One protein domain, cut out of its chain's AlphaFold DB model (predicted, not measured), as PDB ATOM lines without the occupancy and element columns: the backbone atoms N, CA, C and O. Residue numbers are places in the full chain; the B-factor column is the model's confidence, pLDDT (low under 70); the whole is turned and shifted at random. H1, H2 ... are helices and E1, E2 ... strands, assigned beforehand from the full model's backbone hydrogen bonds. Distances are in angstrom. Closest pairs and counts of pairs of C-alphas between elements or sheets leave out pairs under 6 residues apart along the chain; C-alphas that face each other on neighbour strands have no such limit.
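AT A GLANCE: This is residues 3 to 66 of the 221 residues of an uncharacterized protein of Deltaproteobacteria bacterium (UniProt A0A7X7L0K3). Little regular structure: a small antiparallel sheet, E1 - E3 - E2, with short helix H1 over one face, H2 grazing it, and a long loop whose residues 47 to 52 stick out. The 64 printed residues run H1, E1, H2, E2, E3, class mixed, with 24 in named elements. It is elongated, 39 by 24 by 18 A, and only just loose, close to compact, with radius of gyration of the C-alphas 12.9 A.

IN THESE COORDINATES: H1, residues 11 to 16, begins at C-alpha 11 (41.946, -43.710, 29.836) and spans 8.7 A. E1 is residues 21 to 24, 10.0 A; H2 32 to 37, 9.5 A; E2 38 to 40, 6.8 A. E3, residues 60 to 64, 13.0 A, ends at C-alpha 64 (49.600, -47.791, 31.654).

HOW THE PARTS SIT: E3 is antiparallel to E1, N 22 to O 62 2.9 A, and to its hairpin partner E2, N 39 to O 63 2.9 A. E1, H2, E2 form a split strand-helix-strand unit, E3 between its same-way strands, crossover right-handed. H1 is over E3, height over the sheet 9.4 A. In H1 every O i to N i+4 pair is within hydrogen-bond range; in H2 0 of 2, and 2 of 3 O i to N i+3.

THE WHOLE: The printed part has no cut. Link E2 to E3 is long; pLDDT is under 70 at residues 43 to 57.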
ATOM      1  N   ALA A   3      44.015 -51.032  21.578       73.31
ATOM      2  CA  ALA A   3      42.842 -50.539  20.858       73.31
ATOM      3  C   ALA A   3      42.948 -49.031  20.657       73.31
ATOM      4  O   ALA A   3      43.555 -48.335  21.477       73.31
ATOM      5  N   GLU A   4      42.357 -48.568  19.564       77.62
ATOM      6  CA  GLU A   4      42.009 -47.167  19.386       77.62
ATOM      7  C   GLU A   4      40.884 -46.813  20.361       77.62
ATOM      8  O   GLU A   4      39.966 -47.610  20.579       77.62
ATOM      9  N   ILE A   5      41.005 -45.656  21.001       78.56
ATOM     10  CA  ILE A   5      40.051 -45.185  22.001       78.56
ATOM     11  C   ILE A   5      39.254 -44.025  21.413       78.56
ATOM     12  O   ILE A   5      39.835 -43.111  20.831       78.56
ATOM     13  N   ASP A   6      37.936 -44.048  21.630       79.31
ATOM     14  CA  ASP A   6      37.062 -42.898  21.396       79.31
ATOM     15  C   ASP A   6      37.650 -41.651  22.090       79.31
ATOM     16  O   ASP A   6      37.922 -41.703  23.292       79.31
ATOM     17  N   PRO A   7      37.839 -40.515  21.401       80.62
ATOM     18  CA  PRO A   7      38.357 -39.295  22.017       80.62
ATOM     19  C   PRO A   7      37.660 -38.890  23.330       80.62
ATOM     20  O   PRO A   7      38.301 -38.277  24.184       80.62
ATOM     21  N   ALA A   8      36.387 -39.256  23.520       84.06
ATOM     22  CA  ALA A   8      35.619 -38.992  24.736       84.06
ATOM     23  C   ALA A   8      35.818 -40.024  25.869       84.06
ATOM     24  O   ALA A   8      35.452 -39.749  27.016       84.06
ATOM     25  N   GLU A   9      36.380 -41.206  25.600       86.19
ATOM     26  CA  GLU A   9      36.606 -42.231  26.623       86.19
ATOM     27  C   GLU A   9      37.789 -41.854  27.539       86.19
ATOM     28  O   GLU A   9      38.860 -41.403  27.112       86.19
ATOM     29  N   LYS A  10      37.583 -42.034  28.851       90.12
ATOM     30  CA  LYS A  10      38.615 -41.808  29.870       90.12
ATOM     31  C   LYS A  10      39.615 -42.956  29.852       90.12
ATOM     32  O   LYS A  10      39.211 -44.117  29.925       90.12
ATOM     33  N   LEU A  11      40.917 -42.658  29.886       92.62
ATOM     34  CA  LEU A  11      41.946 -43.710  29.836       92.62
ATOM     35  C   LEU A  11      41.836 -44.716  30.990       92.62
ATOM     36  O   LEU A  11      42.118 -45.902  30.813       92.62
ATOM     37  N   ILE A  12      41.374 -44.269  32.160       92.50
ATOM     38  CA  ILE A  12      41.153 -45.157  33.303       92.50
ATOM     39  C   ILE A  12      40.074 -46.215  33.027       92.50
ATOM     40  O   ILE A  12      40.207 -47.352  33.474       92.50
ATOM     41  N   ASP A  13      39.046 -45.892  32.236       91.19
ATOM     42  CA  ASP A  13      37.999 -46.848  31.868       91.19
ATOM     43  C   ASP A  13      38.563 -47.928  30.939       91.19
ATOM     44  O   ASP A  13      38.258 -49.111  31.099       91.19
ATOM     45  N   SER A  14      39.467 -47.561  30.031       91.69
ATOM     46  CA  SER A  14      40.167 -48.525  29.183       91.69
ATOM     47  C   SER A  14      41.123 -49.416  29.987       91.69
ATOM     48  O   SER A  14      41.164 -50.631  29.775       91.69
ATOM     49  N   TYR A  15      41.840 -48.864  30.971       93.25
ATOM     50  CA  TYR A  15      42.616 -49.687  31.904       93.25
ATOM     51  C   TYR A  15      41.725 -50.702  32.626       93.25
ATOM     52  O   TYR A  15      42.032 -51.897  32.627       93.25
ATOM     53  N   LEU A  16      40.606 -50.240  33.197       91.38
ATOM     54  CA  LEU A  16      39.654 -51.090  33.908       91.38
ATOM     55  C   LEU A  16      39.081 -52.168  32.988       91.38
ATOM     56  O   LEU A  16      39.016 -53.318  33.401       91.38
ATOM     57  N   LYS A  17      38.782 -51.861  31.722       89.75
ATOM     58  CA  LYS A  17      38.377 -52.847  30.703       89.75
ATOM     59  C   LYS A  17      39.473 -53.873  30.373       89.75
ATOM     60  O   LYS A  17      39.223 -54.792  29.604       89.75
ATOM     61  N   GLY A  18      40.686 -53.769  30.914       89.38
ATOM     62  CA  GLY A  18      41.749 -54.760  30.732       89.38
ATOM     63  C   GLY A  18      42.722 -54.457  29.599       89.38
ATOM     64  O   GLY A  18      43.377 -55.369  29.091       89.38
ATOM     65  N   PHE A  19      42.804 -53.206  29.147       91.12
ATOM     66  CA  PHE A  19      43.857 -52.785  28.231       91.12
ATOM     67  C   PHE A  19      45.148 -52.471  29.003       91.12
ATOM     68  O   PHE A  19      45.134 -51.830  30.048       91.12
ATOM     69  N   ASP A  20      46.286 -52.928  28.482       90.38
ATOM     70  CA  ASP A  20      47.624 -52.550  28.980       90.38
ATOM     71  C   ASP A  20      48.199 -51.353  28.226       90.38
ATOM     72  O   ASP A  20      49.122 -50.682  28.693       90.38
ATOM     73  N   ARG A  21      47.666 -51.135  27.024       91.31
ATOM     74  CA  ARG A  21      48.127 -50.173  26.041       91.31
ATOM     75  C   ARG A  21      46.951 -49.622  25.269       91.31
ATOM     76  O   ARG A  21      45.978 -50.339  25.030       91.31
ATOM     77  N   VAL A  22      47.099 -48.389  24.823       90.81
ATOM     78  CA  VAL A  22      46.066 -47.645  24.112       90.81
ATOM     79  C   VAL A  22      46.690 -46.882  22.953       90.81
ATOM     80  O   VAL A  22      47.831 -46.430  23.060       90.81
ATOM     81  N   VAL A  23      45.969 -46.773  21.842       88.81
ATOM     82  CA  VAL A  23      46.360 -45.957  20.688       88.81
ATOM     83  C   VAL A  23      45.495 -44.713  20.680       88.81
ATOM     84  O   VAL A  23      44.271 -44.813  20.673       88.81
ATOM     85  N   LEU A  24      46.145 -43.554  20.694       88.69
ATOM     86  CA  LEU A  24      45.495 -42.255  20.618       88.69
ATOM     87  C   LEU A  24      45.916 -41.565  19.323       88.69
ATOM     88  O   LEU A  24      47.108 -41.516  19.001       88.69
ATOM     89  N   GLY A  25      44.928 -41.040  18.600       84.25
ATOM     90  CA  GLY A  25      45.153 -40.182  17.443       84.25
ATOM     91  C   GLY A  25      45.710 -38.806  17.835       84.25
ATOM     92  O   GLY A  25      45.718 -38.449  19.019       84.25
ATOM     93  N   PRO A  26      46.140 -38.000  16.850       81.50
ATOM     94  CA  PRO A  26      46.816 -36.719  17.083       81.50
ATOM     95  C   PRO A  26      45.974 -35.711  17.868       81.50
ATOM     96  O   PRO A  26      46.516 -34.896  18.619       81.50
ATOM     97  N   GLU A  27      44.651 -35.773  17.714       83.81
ATOM     98  CA  GLU A  27      43.723 -34.825  18.328       83.81
ATOM     99  C   GLU A  27      43.480 -35.101  19.820       83.81
ATOM    100  O   GLU A  27      43.220 -34.172  20.590       83.81
ATOM    101  N   ARG A  28      43.621 -36.358  20.273       88.69
ATOM    102  CA  ARG A  28      43.402 -36.722  21.680       88.69
ATOM    103  C   ARG A  28      44.641 -36.393  22.506       88.69
ATOM    104  O   ARG A  28      45.671 -37.065  22.448       88.69
ATOM    105  N   LYS A  29      44.522 -35.357  23.333       85.25
ATOM    106  CA  LYS A  29      45.547 -34.968  24.311       85.25
ATOM    107  C   LYS A  29      45.319 -35.696  25.628       85.25
ATOM    108  O   LYS A  29      44.184 -35.770  26.076       85.25
ATOM    109  N   VAL A  30      46.392 -36.193  26.237       89.12
ATOM    110  CA  VAL A  30      46.391 -36.765  27.593       89.12
ATOM    111  C   VAL A  30      46.466 -35.611  28.592       89.12
ATOM    112  O   VAL A  30      47.374 -34.785  28.489       89.12
ATOM    113  N   ASP A  31      45.510 -35.523  29.516       89.31
ATOM    114  CA  ASP A  31      45.515 -34.466  30.534       89.31
ATOM    115  C   ASP A  31      46.530 -34.740  31.666       89.31
ATOM    116  O   ASP A  31      47.199 -35.773  31.695       89.31
ATOM    117  N   ALA A  32      46.681 -33.795  32.600       87.44
ATOM    118  CA  ALA A  32      47.649 -33.919  33.691       87.44
ATOM    119  C   ALA A  32      47.369 -35.124  34.611       87.44
ATOM    120  O   ALA A  32      48.312 -35.783  35.050       87.44
ATOM    121  N   ILE A  33      46.097 -35.440  34.868       85.94
ATOM    122  CA  ILE A  33      45.696 -36.575  35.708       85.94
ATOM    123  C   ILE A  33      46.017 -37.878  34.975       85.94
ATOM    124  O   ILE A  33      46.633 -38.778  35.544       85.94
ATOM    125  N   GLU A  34      45.646 -37.960  33.697       91.06
ATOM    126  CA  GLU A  34      45.895 -39.110  32.837       91.06
ATOM    127  C   GLU A  34      47.393 -39.365  32.640       91.06
ATOM    128  O   GLU A  34      47.838 -40.513  32.690       91.06
ATOM    129  N   SER A  35      48.186 -38.300  32.498       91.00
ATOM    130  CA  SER A  35      49.634 -38.384  32.279       91.00
ATOM    131  C   SER A  35      50.380 -39.059  33.426       91.00
ATOM    132  O   SER A  35      51.394 -39.709  33.191       91.00
ATOM    133  N   GLY A  36      49.862 -38.961  34.655       89.81
ATOM    134  CA  GLY A  36      50.468 -39.596  35.821       89.81
ATOM    135  C   GLY A  36      50.447 -41.126  35.755       89.81
ATOM    136  O   GLY A  36      51.346 -41.796  36.260       89.81
ATOM    137  N   PHE A  37      49.453 -41.698  35.072       93.50
ATOM    138  CA  PHE A  37      49.298 -43.146  34.976       93.50
ATOM    139  C   PHE A  37      49.546 -43.716  33.574       93.50
ATOM    140  O   PHE A  37      49.345 -44.917  33.378       93.50
ATOM    141  N   VAL A  38      50.004 -42.918  32.599       93.44
ATOM    142  CA  VAL A  38      50.404 -43.414  31.271       93.44
ATOM    143  C   VAL A  38      51.766 -42.892  30.823       93.44
ATOM    144  O   VAL A  38      52.114 -41.738  31.031       93.44
ATOM    145  N   THR A  39      52.509 -43.730  30.104       92.31
ATOM    146  CA  THR A  39      53.786 -43.367  29.476       92.31
ATOM    147  C   THR A  39      53.722 -43.644  27.982       92.31
ATOM    148  O   THR A  39      53.230 -44.694  27.563       92.31
ATOM    149  N   LEU A  40      54.245 -42.719  27.170       89.94
ATOM    150  CA  LEU A  40      54.376 -42.912  25.726       89.94
ATOM    151  C   LEU A  40      55.308 -44.100  25.438       89.94
ATOM    152  O   LEU A  40      56.487 -44.088  25.793       89.94
ATOM    153  N   GLU A  41      54.792 -45.121  24.766       86.56
ATOM    154  CA  GLU A  41      55.530 -46.314  24.376       86.56
ATOM    155  C   GLU A  41      56.057 -46.174  22.942       86.56
ATOM    156  O   GLU A  41      55.301 -46.121  21.977       86.56
ATOM    157  N   GLN A  42      57.384 -46.153  22.780       76.94
ATOM    158  CA  GLN A  42      58.041 -46.076  21.470       76.94
ATOM    159  C   GLN A  42      58.700 -47.408  21.086       76.94
ATOM    160  O   GLN A  42      59.921 -47.497  20.968       76.94
ATOM    161  N   LYS A  43      57.912 -48.474  20.908       68.25
ATOM    162  CA  LYS A  43      58.432 -49.768  20.431       68.25
ATOM    163  C   LYS A  43      57.610 -50.298  19.264       68.25
ATOM    164  O   LYS A  43      56.571 -50.918  19.460       68.25
ATOM    165  N   PHE A  44      58.138 -50.115  18.058       67.00
ATOM    166  CA  PHE A  44      57.621 -50.721  16.834       67.00
ATOM    167  C   PHE A  44      58.619 -51.788  16.384       67.00
ATOM    168  O   PHE A  44      59.771 -51.476  16.090       67.00
ATOM    169  N   LYS A  45      58.212 -53.062  16.393       57.06
ATOM    170  CA  LYS A  45      59.013 -54.132  15.788       57.06
ATOM    171  C   LYS A  45      58.714 -54.139  14.292       57.06
ATOM    172  O   LYS A  45      57.547 -54.200  13.918       57.06
ATOM    173  N   GLY A  46      59.754 -54.057  13.467       59.16
ATOM    174  CA  GLY A  46      59.622 -54.276  12.028       59.16
ATOM    175  C   GLY A  46      59.219 -55.719  11.719       59.16
ATOM    176  O   GLY A  46      59.389 -56.613  12.556       59.16
ATOM    177  N   GLU A  47      58.692 -55.948  10.517       64.62
ATOM    178  CA  GLU A  47      58.557 -57.304   9.986       64.62
ATOM    179  C   GLU A  47      59.944 -57.940   9.787       64.62
ATOM    180  O   GLU A  47      60.961 -57.252   9.713       64.62
ATOM    181  N   LYS A  48      59.995 -59.278   9.713       63.22
ATOM    182  CA  LYS A  48      61.231 -60.002   9.358       63.22
ATOM    183  C   LYS A  48      61.664 -59.739   7.909       63.22
ATOM    184  O   LYS A  48      62.817 -59.977   7.568       63.22
ATOM    185  N   GLU A  49      60.743 -59.266   7.076       69.88
ATOM    186  CA  GLU A  49      61.015 -58.771   5.732       69.88
ATOM    187  C   GLU A  49      61.429 -57.297   5.791       69.88
ATOM    188  O   GLU A  49      60.978 -56.554   6.663       69.88
ATOM    189  N   PHE A  50      62.255 -56.846   4.842       59.50
ATOM    190  CA  PHE A  50      62.632 -55.438   4.702       59.50
ATOM    191  C   PHE A  50      61.441 -54.598   4.224       59.50
ATOM    192  O   PHE A  50      61.385 -54.148   3.082       59.50
ATOM    193  N   LYS A  51      60.477 -54.369   5.112       60.34
ATOM    194  CA  LYS A  51      59.423 -53.379   4.931       60.34
ATOM    195  C   LYS A  51      59.657 -52.236   5.899       60.34
ATOM    196  O   LYS A  51      59.871 -52.422   7.097       60.34
ATOM    197  N   ARG A  52      59.613 -51.020   5.365       55.12
ATOM    198  CA  ARG A  52      59.643 -49.807   6.172       55.12
ATOM    199  C   ARG A  52      58.282 -49.681   6.852       55.12
ATOM    200  O   ARG A  52      57.296 -49.383   6.191       55.12
ATOM    201  N   VAL A  53      58.223 -49.908   8.163       60.84
ATOM    202  CA  VAL A  53      57.045 -49.516   8.946       60.84
ATOM    203  C   VAL A  53      57.042 -47.991   8.996       60.84
ATOM    204  O   VAL A  53      57.978 -47.385   9.522       60.84
ATOM    205  N   VAL A  54      56.030 -47.363   8.396       57.12
ATOM    206  CA  VAL A  54      55.840 -45.916   8.503       57.12
ATOM    207  C   VAL A  54      55.486 -45.622   9.956       57.12
ATOM    208  O   VAL A  54      54.429 -46.013  10.443       57.12
ATOM    209  N   LYS A  55      56.411 -44.980  10.675       58.06
ATOM    210  CA  LYS A  55      56.107 -44.365  11.963       58.06
ATOM    211  C   LYS A  55      55.266 -43.141  11.649       58.06
ATOM    212  O   LYS A  55      55.822 -42.137  11.215       58.06
ATOM    213  N   ASP A  56      53.961 -43.250  11.836       66.25
ATOM    214  CA  ASP A  56      53.092 -42.087  11.813       66.25
ATOM    215  C   ASP A  56      53.298 -41.314  13.132       66.25
ATOM    216  O   ASP A  56      52.951 -41.835  14.197       66.25
ATOM    217  N   PRO A  57      53.951 -40.134  13.122       63.12
ATOM    218  CA  PRO A  57      54.206 -39.364  14.339       63.12
ATOM    219  C   PRO A  57      52.918 -38.865  15.009       63.12
ATOM    220  O   PRO A  57      52.963 -38.452  16.171       63.12
ATOM    221  N   GLU A  58      51.791 -38.912  14.301       76.94
ATOM    222  CA  GLU A  58      50.485 -38.494  14.795       76.94
ATOM    223  C   GLU A  58      49.827 -39.561  15.678       76.94
ATOM    224  O   GLU A  58      49.055 -39.229  16.579       76.94
ATOM    225  N   ILE A  59      50.203 -40.831  15.502       78.31
ATOM    226  CA  ILE A  59      49.665 -41.951  16.275       78.31
ATOM    227  C   ILE A  59      50.565 -42.234  17.476       78.31
ATOM    228  O   ILE A  59      51.729 -42.630  17.356       78.31
ATOM    229  N   LYS A  60      50.005 -42.083  18.676       85.69
ATOM    230  CA  LYS A  60      50.720 -42.315  19.932       85.69
ATOM    231  C   LYS A  60      50.206 -43.572  20.609       85.69
ATOM    232  O   LYS A  60      49.030 -43.682  20.943       85.69
ATOM    233  N   VAL A  61      51.116 -44.507  20.864       88.81
ATOM    234  CA  VAL A  61      50.835 -45.678  21.695       88.81
ATOM    235  C   VAL A  61      51.239 -45.347  23.121       88.81
ATOM    236  O   VAL A  61      52.402 -45.053  23.379       88.81
ATOM    237  N   TYR A  62      50.300 -45.403  24.053       91.25
ATOM    238  CA  TYR A  62      50.571 -45.242  25.476       91.25
ATOM    239  C   TYR A  62      50.460 -46.582  26.189       91.25
ATOM    240  O   TYR A  62      49.649 -47.430  25.819       91.25
ATOM    241  N   ARG A  63      51.255 -46.757  27.242       93.56
ATOM    242  CA  ARG A  63      51.166 -47.879  28.176       93.56
ATOM    243  C   ARG A  63      50.774 -47.362  29.554       93.56
ATOM    244  O   ARG A  63      51.312 -46.347  29.991       93.56
ATOM    245  N   PHE A  64      49.904 -48.087  30.253       93.88
ATOM    246  CA  PHE A  64      49.600 -47.791  31.654       93.88
ATOM    247  C   PHE A  64      50.822 -48.031  32.551       93.88
ATOM    248  O   PHE A  64      51.504 -49.053  32.426       93.88
ATOM    249  N   VAL A  65      51.087 -47.085  33.449       93.50
ATOM    250  CA  VAL A  65      52.170 -47.109  34.433       93.50
ATOM    251  C   VAL A  65      51.615 -47.668  35.742       93.50
ATOM    252  O   VAL A  65      50.786 -47.013  36.372       93.50
ATOM    253  N   PRO A  66      52.041 -48.868  36.171       90.00
ATOM    254  CA  PRO A  66      51.645 -49.399  37.469       90.00
ATOM    255  C   PRO A  66      52.188 -48.517  38.595       90.00
ATOM    256  O   PRO A  66      53.368 -48.164  38.588       90.00
TER     257      PRO A  66